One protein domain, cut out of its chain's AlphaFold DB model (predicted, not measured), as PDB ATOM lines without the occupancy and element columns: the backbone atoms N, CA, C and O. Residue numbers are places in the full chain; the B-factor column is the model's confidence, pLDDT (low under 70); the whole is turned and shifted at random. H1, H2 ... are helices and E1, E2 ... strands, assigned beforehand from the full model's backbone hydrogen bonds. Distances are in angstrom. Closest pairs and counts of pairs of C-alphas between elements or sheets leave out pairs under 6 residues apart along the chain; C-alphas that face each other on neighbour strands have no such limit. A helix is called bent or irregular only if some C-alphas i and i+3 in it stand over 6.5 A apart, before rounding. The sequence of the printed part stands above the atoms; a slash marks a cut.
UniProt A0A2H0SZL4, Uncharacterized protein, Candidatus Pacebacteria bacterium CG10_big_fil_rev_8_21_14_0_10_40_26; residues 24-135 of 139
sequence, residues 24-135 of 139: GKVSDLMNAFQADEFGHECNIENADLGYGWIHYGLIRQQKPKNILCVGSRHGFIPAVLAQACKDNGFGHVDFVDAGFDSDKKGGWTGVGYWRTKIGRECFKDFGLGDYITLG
ATOM      1  N   GLY A  24      80.235  24.622  96.317       77.81
ATOM      2  CA  GLY A  24      79.174  23.957  95.552       77.81
ATOM      3  C   GLY A  24      78.667  24.759  94.344       77.81
ATOM      4  O   GLY A  24      78.564  24.208  93.262       77.81
ATOM      5  N   LYS A  25      78.439  26.074  94.481       82.62
ATOM      6  CA  LYS A  25      78.000  26.919  93.351       82.62
ATOM      7  C   LYS A  25      79.086  27.077  92.288       82.62
ATOM      8  O   LYS A  25      78.770  27.208  91.111       82.62
ATOM      9  N   VAL A  26      80.345  27.116  92.720       86.62
ATOM     10  CA  VAL A  26      81.493  27.208  91.816       86.62
ATOM     11  C   VAL A  26      81.613  25.909  91.022       86.62
ATOM     12  O   VAL A  26      81.624  25.964  89.798       86.62
ATOM     13  N   SER A  27      81.567  24.750  91.684       90.00
ATOM     14  CA  SER A  27      81.549  23.448  91.012       90.00
ATOM     15  C   SER A  27      80.326  23.277  90.099       90.00
ATOM     16  O   SER A  27      80.473  22.755  88.998       90.00
ATOM     17  N   ASP A  28      79.133  23.740  90.490       90.69
ATOM     18  CA  ASP A  28      77.932  23.690  89.637       90.69
ATOM     19  C   ASP A  28      78.126  24.502  88.346       90.69
ATOM     20  O   ASP A  28      77.811  24.023  87.256       90.69
ATOM     21  N   LEU A  29      78.691  25.711  88.455       91.94
ATOM     22  CA  LEU A  29      79.036  26.547  87.304       91.94
ATOM     23  C   LEU A  29      80.084  25.853  86.427       91.94
ATOM     24  O   LEU A  29      79.896  25.740  85.218       91.94
ATOM     25  N   MET A  30      81.163  25.344  87.022       93.06
ATOM     26  CA  MET A  30      82.218  24.641  86.288       93.06
ATOM     27  C   MET A  30      81.668  23.450  85.500       93.06
ATOM     28  O   MET A  30      81.984  23.301  84.323       93.06
ATOM     29  N   ASN A  31      80.799  22.644  86.112       92.69
ATOM     30  CA  ASN A  31      80.168  21.511  85.442       92.69
ATOM     31  C   ASN A  31      79.244  21.959  84.303       92.69
ATOM     32  O   ASN A  31      79.307  21.407  83.205       92.69
ATOM     33  N   ALA A  32      78.403  22.970  84.535       91.19
ATOM     34  CA  ALA A  32      77.438  23.425  83.537       91.19
ATOM     35  C   ALA A  32      78.100  24.011  82.282       91.19
ATOM     36  O   ALA A  32      77.629  23.770  81.171       91.19
ATOM     37  N   PHE A  33      79.205  24.739  82.456       92.38
ATOM     38  CA  PHE A  33      79.943  25.370  81.361       92.38
ATOM     39  C   PHE A  33      81.151  24.544  80.882       92.38
ATOM     40  O   PHE A  33      81.978  25.054  80.124       92.38
ATOM     41  N   GLN A  34      81.236  23.277  81.306       91.44
ATOM     42  CA  GLN A  34      82.293  22.318  80.970       91.44
ATOM     43  C   GLN A  34      83.699  22.909  81.114       91.44
ATOM     44  O   GLN A  34      84.468  22.979  80.150       91.44
ATOM     45  N   ALA A  35      84.021  23.358  82.329       89.94
ATOM     46  CA  ALA A  35      85.399  23.631  82.701       89.94
ATOM     47  C   ALA A  35      86.252  22.392  82.381       89.94
ATOM     48  O   ALA A  35      85.841  21.256  82.609       89.94
ATOM     49  N   ASP A  36      87.413  22.635  81.794       86.12
ATOM     50  CA  ASP A  36      88.296  21.599  81.254       86.12
ATOM     51  C   ASP A  36      89.598  21.634  82.040       86.12
ATOM     52  O   ASP A  36      90.241  22.679  82.092       86.12
ATOM     53  N   GLU A  37      89.974  20.519  82.655       78.50
ATOM     54  CA  GLU A  37      91.178  20.427  83.482       78.50
ATOM     55  C   GLU A  37      92.459  20.567  82.649       78.50
ATOM     56  O   GLU A  37      93.428  21.129  83.136       78.50
ATOM     57  N   PHE A  38      92.455  20.163  81.374       76.50
ATOM     58  CA  PHE A  38      93.625  20.279  80.490       76.50
ATOM     59  C   PHE A  38      93.684  21.621  79.765       76.50
ATOM     60  O   PHE A  38      94.755  22.142  79.467       76.50
ATOM     61  N   GLY A  39      92.517  22.169  79.433       82.94
ATOM     62  CA  GLY A  39      92.411  23.471  78.790       82.94
ATOM     63  C   GLY A  39      92.557  24.620  79.780       82.94
ATOM     64  O   GLY A  39      93.204  25.609  79.455       82.94
ATOM     65  N   HIS A  40      91.947  24.497  80.964       89.00
ATOM     66  CA  HIS A  40      91.815  25.557  81.966       89.00
ATOM     67  C   HIS A  40      92.659  25.383  83.227       89.00
ATOM     68  O   HIS A  40      92.703  26.317  84.036       89.00
ATOM     69  N   GLU A  41      93.316  24.231  83.397       92.50
ATOM     70  CA  GLU A  41      94.028  23.866  84.633       92.50
ATOM     71  C   GLU A  41      93.113  23.980  85.865       92.50
ATOM     72  O   GLU A  41      93.522  24.410  86.943       92.50
ATOM     73  N   CYS A  42      91.822  23.681  85.683       91.50
ATOM     74  CA  CYS A  42      90.828  23.745  86.745       91.50
ATOM     75  C   CYS A  42      90.786  22.448  87.564       91.50
ATOM     76  O   CYS A  42      91.190  21.394  87.087       91.50
ATOM     77  N   ASN A  43      90.217  22.506  88.771       91.56
ATOM     78  CA  ASN A  43      89.919  21.327  89.582       91.56
ATOM     79  C   ASN A  43      88.491  21.428  90.131       91.56
ATOM     80  O   ASN A  43      88.215  22.187  91.063       91.56
ATOM     81  N   ILE A  44      87.568  20.667  89.537       88.69
ATOM     82  CA  ILE A  44      86.133  20.755  89.853       88.69
ATOM     83  C   ILE A  44      85.843  20.286  91.284       88.69
ATOM     84  O   ILE A  44      85.015  20.896  91.970       88.69
ATOM     85  N   GLU A  45      86.532  19.239  91.751       87.00
ATOM     86  CA  GLU A  45      86.357  18.669  93.095       87.00
ATOM     87  C   GLU A  45      86.697  19.685  94.190       87.00
ATOM     88  O   GLU A  45      85.981  19.812  95.185       87.00
ATOM     89  N   ASN A  46      87.762  20.453  93.969       87.75
ATOM     90  CA  ASN A  46      88.227  21.494  94.878       87.75
ATOM     91  C   ASN A  46      87.576  22.858  94.620       87.75
ATOM     92  O   ASN A  46      87.855  23.809  95.353       87.75
ATOM     93  N   ALA A  47      86.688  22.952  93.624       90.19
ATOM     94  CA  ALA A  47      86.090  24.201  93.160       90.19
ATOM     95  C   ALA A  47      87.145  25.260  92.781       90.19
ATOM     96  O   ALA A  47      86.994  26.452  93.057       90.19
ATOM     97  N   ASP A  48      88.234  24.801  92.169       92.06
ATOM     98  CA  ASP A  48      89.323  25.632  91.687       92.06
ATOM     99  C   ASP A  48      89.101  25.971  90.211       92.06
ATOM    100  O   ASP A  48      89.110  25.097  89.346       92.06
ATOM    101  N   LEU A  49      88.917  27.256  89.911       92.81
ATOM    102  CA  LEU A  49      88.695  27.747  88.554       92.81
ATOM    103  C   LEU A  49      89.937  27.660  87.650       92.81
ATOM    104  O   LEU A  49      89.829  28.009  86.472       92.81
ATOM    105  N   GLY A  50      91.103  27.265  88.174       94.12
ATOM    106  CA  GLY A  50      92.350  27.277  87.419       94.12
ATOM    107  C   GLY A  50      92.685  28.696  86.968       94.12
ATOM    108  O   GLY A  50      92.573  29.656  87.742       94.12
ATOM    109  N   TYR A  51      93.009  28.885  85.684       93.81
ATOM    110  CA  TYR A  51      93.272  30.235  85.174       93.81
ATOM    111  C   TYR A  51      92.030  31.148  85.192       93.81
ATOM    112  O   TYR A  51      92.161  32.373  85.100       93.81
ATOM    113  N   GLY A  52      90.822  30.605  85.394       95.12
ATOM    114  CA  GLY A  52      89.611  31.396  85.620       95.12
ATOM    115  C   GLY A  52      89.744  32.377  86.794       95.12
ATOM    116  O   GLY A  52      89.179  33.472  86.737       95.12
ATOM    117  N   TRP A  53      90.566  32.071  87.810       95.38
ATOM    118  CA  TRP A  53      90.855  33.009  88.902       95.38
ATOM    119  C   TRP A  53      91.559  34.282  88.443       95.38
ATOM    120  O   TRP A  53      91.290  35.354  88.988       95.38
ATOM    121  N   ILE A  54      92.419  34.187  87.426       96.25
ATOM    122  CA  ILE A  54      93.125  35.341  86.863       96.25
ATOM    123  C   ILE A  54      92.108  36.284  86.220       96.25
ATOM    124  O   ILE A  54      92.096  37.478  86.521       96.25
ATOM    125  N   HIS A  55      91.206  35.745  85.396       96.88
ATOM    126  CA  HIS A  55      90.137  36.527  84.776       96.88
ATOM    127  C   HIS A  55      89.204  37.135  85.821       96.88
ATOM    128  O   HIS A  55      88.966  38.341  85.804       96.88
ATOM    129  N   TYR A  56      88.716  36.319  86.756       97.19
ATOM    130  CA  TYR A  56      87.823  36.775  87.813       97.19
ATOM    131  C   TYR A  56      88.463  37.912  88.619       97.19
ATOM    132  O   TYR A  56      87.901  39.004  88.707       97.19
ATOM    133  N   GLY A  57      89.675  37.702  89.141       97.44
ATOM    134  CA  GLY A  57      90.410  38.701  89.913       97.44
ATOM    135  C   GLY A  57      90.654  39.989  89.128       97.44
ATOM    136  O   GLY A  57      90.411  41.079  89.648       97.44
ATOM    137  N   LEU A  58      91.053  39.890  87.858       97.94
ATOM    138  CA  LEU A  58      91.302  41.063  87.023       97.94
ATOM    139  C   LEU A  58      90.043  41.926  86.862       97.94
ATOM    140  O   LEU A  58      90.105  43.138  87.067       97.94
ATOM    141  N   ILE A  59      88.889  41.321  86.566       98.31
ATOM    142  CA  ILE A  59      87.621  42.051  86.405       98.31
ATOM    143  C   ILE A  59      87.136  42.640  87.733       98.31
ATOM    144  O   ILE A  59      86.677  43.784  87.776       98.31
ATOM    145  N   ARG A  60      87.281  41.905  88.840       97.75
ATOM    146  CA  ARG A  60      86.957  42.390  90.190       97.75
ATOM    147  C   ARG A  60      87.733  43.654  90.562       97.75
ATOM    148  O   ARG A  60      87.152  44.568  91.149       97.75
ATOM    149  N   GLN A  61      89.008  43.725  90.179       98.38
ATOM    150  CA  GLN A  61      89.887  44.843  90.524       98.38
ATOM    151  C   GLN A  61      89.793  46.012  89.542       98.38
ATOM    152  O   GLN A  61      89.689  47.156  89.975       98.38
ATOM    153  N   GLN A  62      89.810  45.742  88.235       98.25
ATOM    154  CA  GLN A  62      89.780  46.790  87.207       98.25
ATOM    155  C   GLN A  62      88.378  47.370  86.999       98.25
ATOM    156  O   GLN A  62      88.251  48.507  86.555       98.25
ATOM    157  N   LYS A  63      87.329  46.596  87.314       98.00
ATOM    158  CA  LYS A  63      85.916  46.961  87.126       98.00
ATOM    159  C   LYS A  63      85.643  47.586  85.747       98.00
ATOM    160  O   LYS A  63      85.076  48.678  85.675       98.00
ATOM    161  N   PRO A  64      86.067  46.942  84.644       98.12
ATOM    162  CA  PRO A  64      85.827  47.484  83.316       98.12
ATOM    163  C   PRO A  64      84.324  47.564  83.037       98.12
ATOM    164  O   PRO A  64      83.546  46.711  83.463       98.12
ATOM    165  N   LYS A  65      83.918  48.598  82.296       98.44
ATOM    166  CA  LYS A  65      82.515  48.785  81.905       98.44
ATOM    167  C   LYS A  65      82.080  47.776  80.839       98.44
ATOM    168  O   LYS A  65      80.987  47.233  80.939       98.44
ATOM    169  N   ASN A  66      82.939  47.535  79.851       98.06
ATOM    170  CA  ASN A  66      82.666  46.658  78.717       98.06
ATOM    171  C   ASN A  66      83.791  45.629  78.605       98.06
ATOM    172  O   ASN A  66      84.968  45.993  78.685       98.06
ATOM    173  N   ILE A  67      83.431  44.367  78.407       98.31
ATOM    174  CA  ILE A  67      84.359  43.250  78.251       98.31
ATOM    175  C   ILE A  67      83.949  42.490  76.996       98.31
ATOM    176  O   ILE A  67      82.820  42.026  76.915       98.31
ATOM    177  N   LEU A  68      84.864  42.317  76.048       97.00
ATOM    178  CA  LEU A  68      84.651  41.439  74.901       97.00
ATOM    179  C   LEU A  68      85.309  40.087  75.184       97.00
ATOM    180  O   LEU A  68      86.516  40.020  75.415       97.00
ATOM    181  N   CYS A  69      84.525  39.014  75.152       95.38
ATOM    182  CA  CYS A  69      85.018  37.644  75.224       95.38
ATOM    183  C   CYS A  69      84.809  36.970  73.866       95.38
ATOM    184  O   CYS A  69      83.682  36.888  73.382       95.38
ATOM    185  N   VAL A  70      85.894  36.501  73.248       91.50
ATOM    186  CA  VAL A  70      85.853  35.810  71.955       91.50
ATOM    187  C   VAL A  70      86.302  34.373  72.145       91.50
ATOM    188  O   VAL A  70      87.429  34.138  72.567       91.50
ATOM    189  N   GLY A  71      85.438  33.429  71.785       85.50
ATOM    190  CA  GLY A  71      85.742  32.007  71.836       85.50
ATOM    191  C   GLY A  71      85.618  31.422  73.241       85.50
ATOM    192  O   GLY A  71      86.396  31.701  74.148       85.50
ATOM    193  N   SER A  72      84.642  30.548  73.415       80.25
ATOM    194  CA  SER A  72      84.518  29.640  74.538       80.25
ATOM    195  C   SER A  72      83.568  28.525  74.129       80.25
ATOM    196  O   SER A  72      82.383  28.771  73.944       80.25
ATOM    197  N   ARG A  73      84.073  27.291  74.002       85.19
ATOM    198  CA  ARG A  73      83.289  26.131  73.534       85.19
ATOM    199  C   ARG A  73      81.917  26.039  74.207       85.19
ATOM    200  O   ARG A  73      80.893  26.142  73.544       85.19
ATOM    201  N   HIS A  74      81.924  25.881  75.529       89.31
ATOM    202  CA  HIS A  74      80.720  25.733  76.351       89.31
ATOM    203  C   HIS A  74      80.523  26.883  77.339       89.31
ATOM    204  O   HIS A  74      79.594  26.832  78.131       89.31
ATOM    205  N   GLY A  75      81.350  27.934  77.279       92.44
ATOM    206  CA  GLY A  75      81.090  29.200  77.964       92.44
ATOM    207  C   GLY A  75      81.745  29.385  79.327       92.44
ATOM    208  O   GLY A  75      81.356  30.307  80.039       92.44
ATOM    209  N   PHE A  76      82.725  28.561  79.705       94.88
ATOM    210  CA  PHE A  76      83.340  28.638  81.034       94.88
ATOM    211  C   PHE A  76      83.921  30.026  81.344       94.88
ATOM    212  O   PHE A  76      83.515  30.673  82.308       94.88
ATOM    213  N   ILE A  77      84.814  30.537  80.493       95.69
ATOM    214  CA  ILE A  77      85.417  31.865  80.681       95.69
ATOM    215  C   ILE A  77      84.403  33.016  80.629       95.69
ATOM    216  O   ILE A  77      84.407  33.820  81.563       95.69
ATOM    217  N   PRO A  78      83.498  33.130  79.638       96.38
ATOM    218  CA  PRO A  78      82.496  34.191  79.660       96.38
ATOM    219  C   PRO A  78      81.569  34.103  80.882       96.38
ATOM    220  O   PRO A  78      81.205  35.148  81.421       96.38
ATOM    221  N   ALA A  79      81.260  32.904  81.399       96.69
ATOM    222  CA  ALA A  79      80.514  32.757  82.652       96.69
ATOM    223  C   ALA A  79      81.295  33.318  83.854       96.69
ATOM    224  O   ALA A  79      80.728  34.053  84.662       96.69
ATOM    225  N   VAL A  80      82.599  33.037  83.947       97.19
ATOM    226  CA  VAL A  80      83.481  33.581  84.996       97.19
ATOM    227  C   VAL A  80      83.564  35.113  84.925       97.19
ATOM    228  O   VAL A  80      83.469  35.787  85.953       97.19
ATOM    229  N   LEU A  81      83.685  35.682  83.722       98.19
ATOM    230  CA  LEU A  81      83.706  37.135  83.509       98.19
ATOM    231  C   LEU A  81      82.375  37.789  83.914       98.19
ATOM    232  O   LEU A  81      82.366  38.797  84.626       98.19
ATOM    233  N   ALA A  82      81.251  37.199  83.500       97.94
ATOM    234  CA  ALA A  82      79.916  37.691  83.825       97.94
ATOM    235  C   ALA A  82      79.638  37.604  85.331       97.94
ATOM    236  O   ALA A  82      79.076  38.529  85.916       97.94
ATOM    237  N   GLN A  83      80.093  36.533  85.983       97.44
ATOM    238  CA  GLN A  83      80.004  36.372  87.430       97.44
ATOM    239  C   GLN A  83      80.818  37.447  88.168       97.44
ATOM    240  O   GLN A  83      80.320  38.036  89.127       97.44
ATOM    241  N   ALA A  84      82.018  37.791  87.688       97.62
ATOM    242  CA  ALA A  84      82.807  38.884  88.259       97.62
ATOM    243  C   ALA A  84      82.103  40.250  88.132       97.62
ATOM    244  O   ALA A  84      82.106  41.029  89.094       97.62
ATOM    245  N   CYS A  85      81.472  40.525  86.982       98.31
ATOM    246  CA  CYS A  85      80.659  41.729  86.763       98.31
ATOM    247  C   CYS A  85      79.445  41.768  87.696       98.31
ATOM    248  O   CYS A  85      79.189  42.778  88.355       98.31
ATOM    249  N   LYS A  86      78.746  40.635  87.816       97.44
ATOM    250  CA  LYS A  86      77.603  40.462  88.712       97.44
ATOM    251  C   LYS A  86      77.953  40.771  90.150       97.44
ATOM    252  O   LYS A  86      77.293  41.586  90.786       97.44
ATOM    253  N   ASP A  87      79.022  40.169  90.652       96.31
ATOM    254  CA  ASP A  87      79.440  40.407  92.025       96.31
ATOM    255  C   ASP A  87      79.885  41.867  92.219       96.31
ATOM    256  O   ASP A  87      79.960  42.354  93.350       96.31
ATOM    257  N   ASN A  88      80.331  42.554  91.157       97.56
ATOM    258  CA  ASN A  88      80.741  43.961  91.217       97.56
ATOM    259  C   ASN A  88      79.524  44.895  91.194       97.56
ATOM    260  O   ASN A  88      79.669  46.071  91.527       97.56
ATOM    261  N   GLY A  89      78.361  44.399  90.757       97.94
ATOM    262  CA  GLY A  89      77.224  45.223  90.357       97.94
ATOM    263  C   GLY A  89      77.559  46.166  89.196       97.94
ATOM    264  O   GLY A  89      76.915  47.202  89.050       97.94
ATOM    265  N   PHE A  90      78.607  45.866  88.420       98.00
ATOM    266  CA  PHE A  90      79.128  46.742  87.374       98.00
ATOM    267  C   PHE A  90      79.885  45.952  86.308       98.00
ATOM    268  O   PHE A  90      80.615  45.010  86.623       98.00
ATOM    269  N   GLY A  91      79.767  46.412  85.065       98.31
ATOM    270  CA  GLY A  91      80.374  45.792  83.895       98.31
ATOM    271  C   GLY A  91      79.386  44.926  83.119       98.31
ATOM    272  O   GLY A  91      78.368  44.489  83.656       98.31
ATOM    273  N   HIS A  92      79.686  44.694  81.846       98.50
ATOM    274  CA  HIS A  92      78.926  43.807  80.975       98.50
ATOM    275  C   HIS A  92      79.871  43.066  80.024       98.50
ATOM    276  O   HIS A  92      80.866  43.635  79.563       98.50
ATOM    277  N   VAL A  93      79.558  41.801  79.753       98.31
ATOM    278  CA  VAL A  93      80.314  40.933  78.851       98.31
ATOM    279  C   VAL A  93      79.570  40.797  77.528       98.31
ATOM    280  O   VAL A  93      78.472  40.254  77.482       98.31
ATOM    281  N   ASP A  94      80.197  41.215  76.442       96.75
ATOM    282  CA  ASP A  94      79.795  40.845  75.093       96.75
ATOM    283  C   ASP A  94      80.546  39.564  74.723       96.75
ATOM    284  O   ASP A  94      81.774  39.555  74.621       96.75
ATOM    285  N   PHE A  95      79.826  38.455  74.580       94.25
ATOM    286  CA  PHE A  95      80.408  37.154  74.266       94.25
ATOM    287  C   PHE A  95      80.104  36.755  72.824       94.25
ATOM    288  O   PHE A  95      78.947  36.721  72.412       94.25
ATOM    289  N   VAL A  96      81.143  36.425  72.061       89.69
ATOM    290  CA  VAL A  96      81.047  35.979  70.669       89.69
ATOM    291  C   VAL A  96      81.826  34.680  70.506       89.69
ATOM    292  O   VAL A  96      82.955  34.563  70.973       89.69
ATOM    293  N   ASP A  97      81.253  33.707  69.807       84.62
ATOM    294  CA  ASP A  97      81.896  32.421  69.544       84.62
ATOM    295  C   ASP A  97      81.664  31.999  68.092       84.62
ATOM    296  O   ASP A  97      80.556  32.131  67.582       84.62
ATOM    297  N   ALA A  98      82.706  31.511  67.413       73.00
ATOM    298  CA  ALA A  98      82.612  31.051  66.022       73.00
ATOM    299  C   ALA A  98      82.162  29.578  65.900       73.00
ATOM    300  O   ALA A  98      81.831  29.110  64.813       73.00
ATOM    301  N   GLY A  99      82.113  28.837  67.007       65.00
ATOM    302  CA  GLY A  99      81.723  27.432  67.123       65.00
ATOM    303  C   GLY A  99      80.212  27.189  67.129       65.00
ATOM    304  O   GLY A  99      79.743  26.232  67.751       65.00
ATOM    305  N   PHE A 100      79.433  28.029  66.434       60.22
ATOM    306  CA  PHE A 100      77.995  27.808  66.233       60.22
ATOM    307  C   PHE A 100      77.706  26.560  65.398       60.22
ATOM    308  O   PHE A 100      76.623  25.998  65.527       60.22
ATOM    309  N   ASP A 101      78.615  26.108  64.536       58.06
ATOM    310  CA  ASP A 101      78.452  24.844  63.815       58.06
ATOM    311  C   ASP A 101      79.348  23.752  64.406       58.06
ATOM    312  O   ASP A 101      80.441  24.025  64.897       58.06
ATOM    313  N   SER A 102      78.863  22.513  64.354       59.09
ATOM    314  CA  SER A 102      79.714  21.335  64.550       59.09
ATOM    315  C   SER A 102      80.603  21.164  63.316       59.09
ATOM    316  O   SER A 102      80.122  21.458  62.225       59.09
ATOM    317  N   ASP A 103      81.846  20.691  63.464       59.59
ATOM    318  CA  ASP A 103      82.936  20.620  62.457       59.59
ATOM    319  C   ASP A 103      82.635  19.883  61.117       59.59
ATOM    320  O   ASP A 103      83.408  19.058  60.637       59.59
ATOM    321  N   LYS A 104      81.536  20.184  60.420       55.38
ATOM    322  CA  LYS A 104      81.197  19.589  59.120       55.38
ATOM    323  C   LYS A 104      81.891  20.282  57.943       55.38
ATOM    324  O   LYS A 104      81.845  19.749  56.837       55.38
ATOM    325  N   LYS A 105      82.516  21.453  58.147       53.06
ATOM    326  CA  LYS A 105      83.150  22.264  57.082       53.06
ATOM    327  C   LYS A 105      84.394  23.062  57.529       53.06
ATOM    328  O   LYS A 105      84.573  24.196  57.102       53.06
ATOM    329  N   GLY A 106      85.259  22.492  58.373       52.78
ATOM    330  CA  GLY A 106      86.552  23.119  58.712       52.78
ATOM    331  C   GLY A 106      86.503  24.190  59.809       52.78
ATOM    332  O   GLY A 106      87.386  25.044  59.868       52.78
ATOM    333  N   GLY A 107      85.487  24.140  60.676       55.31
ATOM    334  CA  GLY A 107      85.538  24.828  61.964       55.31
ATOM    335  C   GLY A 107      86.677  24.265  62.817       55.31
ATOM    336  O   GLY A 107      87.023  23.090  62.713       55.31
ATOM    337  N   TRP A 108      87.312  25.115  63.620       56.06
ATOM    338  CA  TRP A 108      88.260  24.657  64.629       56.06
ATOM    339  C   TRP A 108      87.489  24.375  65.918       56.06
ATOM    340  O   TRP A 108      87.201  25.289  66.689       56.06
ATOM    341  N   THR A 109      87.186  23.102  66.182       63.44
ATOM    342  CA  THR A 109      86.635  22.614  67.460       63.44
ATOM    343  C   THR A 109      85.232  23.133  67.804       63.44
ATOM    344  O   THR A 109      84.856  23.191  68.978       63.44
ATOM    345  N   GLY A 110      84.454  23.517  66.787       65.06
ATOM    346  CA  GLY A 110      83.088  23.994  66.961       65.06
ATOM    347  C   GLY A 110      82.183  22.867  67.455       65.06
ATOM    348  O   GLY A 110      82.136  21.787  66.866       65.06
ATOM    349  N   VAL A 111      81.472  23.098  68.559       73.44
ATOM    350  CA  VAL A 111      80.591  22.089  69.182       73.44
ATOM    351  C   VAL A 111      79.110  22.320  68.877       73.44
ATOM    352  O   VAL A 111      78.268  21.499  69.233       73.44
ATOM    353  N   GLY A 112      78.754  23.435  68.231       78.50
ATOM    354  CA  GLY A 112      77.367  23.786  67.917       78.50
ATOM    355  C   GLY A 112      76.494  24.117  69.134       78.50
ATOM    356  O   GLY A 112      75.283  24.305  68.998       78.50
ATOM    357  N   TYR A 113      77.095  24.213  70.324       84.50
ATOM    358  CA  TYR A 113      76.404  24.395  71.601       84.50
ATOM    359  C   TYR A 113      75.505  25.638  71.602       84.50
ATOM    360  O   TYR A 113      74.335  25.569  71.993       84.50
ATOM    361  N   TRP A 114      75.999  26.744  71.045       86.62
ATOM    362  CA  TRP A 114      75.321  28.042  71.007       86.62
ATOM    363  C   TRP A 114      74.071  28.084  70.103       86.62
ATOM    364  O   TRP A 114      73.229  28.973  70.247       86.62
ATOM    365  N   ARG A 115      73.869  27.093  69.216       82.94
ATOM    366  CA  ARG A 115      72.611  26.936  68.448       82.94
ATOM    367  C   ARG A 115      71.496  26.272  69.241       82.94
ATOM    368  O   ARG A 115      70.333  26.342  68.831       82.94
ATOM    369  N   THR A 116      71.814  25.610  70.342       86.38
ATOM    370  CA  THR A 116      70.802  24.930  71.146       86.38
ATOM    371  C   THR A 116      70.051  25.936  72.017       86.38
ATOM    372  O   THR A 116      70.558  27.010  72.343       86.38
ATOM    373  N   LYS A 117      68.815  25.600  72.407       87.81
ATOM    374  CA  LYS A 117      68.075  26.397  73.397       87.81
ATOM    375  C   LYS A 117      68.846  26.463  74.721       87.81
ATOM    376  O   LYS A 117      68.969  27.538  75.287       87.81
ATOM    377  N   ILE A 118      69.433  25.332  75.124       88.31
ATOM    378  CA  ILE A 118      70.262  25.203  76.328       88.31
ATOM    379  C   ILE A 118      71.428  26.197  76.282       88.31
ATOM    380  O   ILE A 118      71.553  27.019  77.178       88.31
ATOM    381  N   GLY A 119      72.230  26.199  75.213       88.50
ATOM    382  CA  GLY A 119      73.359  27.124  75.082       88.50
ATOM    383  C   GLY A 119      72.943  28.598  75.082       88.50
ATOM    384  O   GLY A 119      73.627  29.428  75.669       88.50
ATOM    385  N   ARG A 120      71.788  28.944  74.501       87.56
ATOM    386  CA  ARG A 120      71.275  30.328  74.531       87.56
ATOM    387  C   ARG A 120      70.730  30.770  75.889       87.56
ATOM    388  O   ARG A 120      70.657  31.969  76.147       87.56
ATOM    389  N   GLU A 121      70.298  29.832  76.723       90.12
ATOM    390  CA  GLU A 121      69.641  30.128  77.999       90.12
ATOM    391  C   GLU A 121      70.551  29.883  79.211       90.12
ATOM    392  O   GLU A 121      70.309  30.480  80.257       90.12
ATOM    393  N   CYS A 122      71.645  29.127  79.060       90.62
ATOM    394  CA  CYS A 122      72.508  28.677  80.158       90.62
ATOM    395  C   CYS A 122      72.973  29.799  81.103       90.62
ATOM    396  O   CYS A 122      72.949  29.632  82.318       90.62
ATOM    397  N   PHE A 123      73.327  30.985  80.597       94.00
ATOM    398  CA  PHE A 123      73.733  32.105  81.454       94.00
ATOM    399  C   PHE A 123      72.592  32.619  82.349       94.00
ATOM    400  O   PHE A 123      72.831  33.058  83.477       94.00
ATOM    401  N   LYS A 124      71.338  32.556  81.887       92.88
ATOM    402  CA  LYS A 124      70.169  32.983  82.674       92.88
ATOM    403  C   LYS A 124      69.909  32.043  83.845       92.88
ATOM    404  O   LYS A 124      69.575  32.533  84.920       92.88
ATOM    405  N   ASP A 125      70.153  30.746  83.674       89.31
ATOM    406  CA  ASP A 125      69.960  29.736  84.726       89.31
ATOM    407  C   ASP A 125      70.876  29.977  85.941       89.31
ATOM    408  O   ASP A 125      70.518  29.668  87.077       89.31
ATOM    409  N   PHE A 126      72.021  30.635  85.726       90.06
ATOM    410  CA  PHE A 126      72.948  31.074  86.779       90.06
ATOM    411  C   PHE A 126      72.721  32.531  87.230       90.06
ATOM    412  O   PHE A 126      73.462  33.087  88.053       90.06
ATOM    413  N   GLY A 127      71.678  33.183  86.707       93.44
ATOM    414  CA  GLY A 127      71.372  34.591  86.946       93.44
ATOM    415  C   GLY A 127      72.479  35.525  86.456       93.44
ATOM    416  O   GLY A 127      72.764  36.515  87.128       93.44
ATOM    417  N   LEU A 128      73.162  35.165  85.368       95.81
ATOM    418  CA  LEU A 128      74.212  35.964  84.729       95.81
ATOM    419  C   LEU A 128      73.673  36.809  83.570       95.81
ATOM    420  O   LEU A 128      74.380  37.692  83.109       95.81
ATOM    421  N   GLY A 129      72.436  36.567  83.123       95.19
ATOM    422  CA  GLY A 129      71.862  37.166  81.911       95.19
ATOM    423  C   GLY A 129      71.857  38.700  81.854       95.19
ATOM    424  O   GLY A 129      71.911  39.248  80.762       95.19
ATOM    425  N   ASP A 130      71.858  39.393  82.994       96.81
ATOM    426  CA  ASP A 130      71.937  40.865  83.032       96.81
ATOM    427  C   ASP A 130      73.370  41.399  82.807       96.81
ATOM    428  O   ASP A 130      73.580  42.584  82.547       96.81
ATOM    429  N   TYR A 131      74.373  40.523  82.895       98.00
ATOM    430  CA  TYR A 131      75.802  40.848  82.839       98.00
ATOM    431  C   TYR A 131      76.500  40.269  81.611       98.00
ATOM    432  O   TYR A 131      77.703  40.476  81.448       98.00
ATOM    433  N   ILE A 132      75.774  39.539  80.762       97.31
ATOM    434  CA  ILE A 132      76.317  38.962  79.538       97.31
ATOM    435  C   ILE A 132      75.308  38.971  78.396       97.31
ATOM    436  O   ILE A 132      74.167  38.537  78.551       97.31
ATOM    437  N   THR A 133      75.777  39.381  77.224       95.31
ATOM    438  CA  THR A 133      75.064  39.252  75.958       95.31
ATOM    439  C   THR A 133      75.809  38.267  75.070       95.31
ATOM    440  O   THR A 133      76.983  38.455  74.758       95.31
ATOM    441  N   LEU A 134      75.119  37.210  74.637       90.31
ATOM    442  CA  LEU A 134      75.607  36.346  73.564       90.31
ATOM    443  C   LEU A 134      75.365  37.062  72.231       90.31
ATOM    444  O   LEU A 134      74.224  37.194  71.784       90.31
ATOM    445  N   GLY A 135      76.439  37.540  71.614       79.19
ATOM    446  CA  GLY A 135      76.414  38.189  70.316       79.19
ATOM    447  C   GLY A 135      75.964  37.223  69.226       79.19
ATOM    448  O   GLY A 135      76.588  36.192  68.977       79.19
TER     449      GLY A 135
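What this domain is: This is residues 24 to 135 of the 139 residues of an uncharacterized protein of Candidatus Pacebacteria bacterium CG10_big_fil_rev_8_21_14_0_10_40_26 (UniProt A0A2H0SZL4). Look for a small sheet of three parallel strands, E1, E2 and E3, with the longest helix, H4, packed along one face of it over E2; the other face has no named helix on it. H3 packs beside H4, H1 meets one end of H4, H5 sits by the E3 edge of the sheet, and residues 101 to 108 loop out at one end of the domain. The printed part has 112 residues, with five named helices and three named strands in the order H1 H2 H3 E1 H4 E2 H5 E3, and its class is mixed, helices and strands. The whole is compact, with a radius of gyration of the C-alphas of 13.5 A and spans of 41 by 30 by 22 A.

How they stand to each other: Begin with E2, residues 92 to 96, the inner strand. E1, residues 66 to 70, is parallel to it at 21 degrees; there you find N 67 and O 92 within hydrogen-bond range at 2.9 A. E3, residues 132 to 134, is parallel to E2 at 20 degrees, with N 133 and O 93 at 2.8 A. H4, residues 76 to 88, is on the sheet at a height over the sheet of 9.1 A; it lies over E2 and runs along the strands, at 4 degrees to E2 on the local plane. The closest C-alphas of H4 and E2 are those of Ala 82 and Val 93, 6.0 A apart. H5, residues 117 to 125, is also on the sheet, and its closest C-alphas to E3 are those of Arg 120 and Leu 134, 7.5 A apart. H4 and H5 on one face of the sheet make two layers, one of strands and one of helices. E1, H4, E2 and E2, H5, E3 are strand-helix-strand units, each two parallel neighbour strands with a helix between, and both crossovers are right-handed. H5 is irregular: C-alphas 120 and 123 are 7.6 A apart. H4 and H5 are close but not clearly touching. H3, residues 52 to 62, touches H4, closest at the C-alphas of Tyr 56 and Ala 84, 5.5 A apart; they run the same way at a shallow tilt of 33 degrees, only just short of steep. H1, residues 24 to 32, and H4 only just touch, with 3 pairs of C-alphas within 8 A, and touch only at their ends; the closest C-alphas are those of Met 30 and Phe 76, 6.7 A apart. H2, residues 37 to 40, is close to H3 but not clearly touching, with the C-alphas of His 40 and Gly 52 closest at 7.2 A. Every O i to N i+4 pair is within hydrogen-bond range in H1, H3 and H4; in H5 it is 3 of 5, and H2 is too short for such a pair.

Where its parts are: Find C-alpha 24 at (79.174, 23.957, 95.552), where H1 begins. H4 starts at C-alpha 76, (83.340, 28.638, 81.034), and runs 18.6 A; H3 runs 15.5 A. E1 measures 13.2 A and E2 13.1 A, and E3 ends at C-alpha 134, (75.607, 36.346, 73.564).

The domain as a whole: The C-alphas of Gln 61 and Lys 104 are the two farthest apart, 41.2 A. The printed part has no cut. The long links are H2 to H3 and E2 to H5, the latter of 20 residues, 97 to 116. Look at the B-factor column for residues 99 to 110: they are under 70, while the mean pLDDT of the printed part is 88.3.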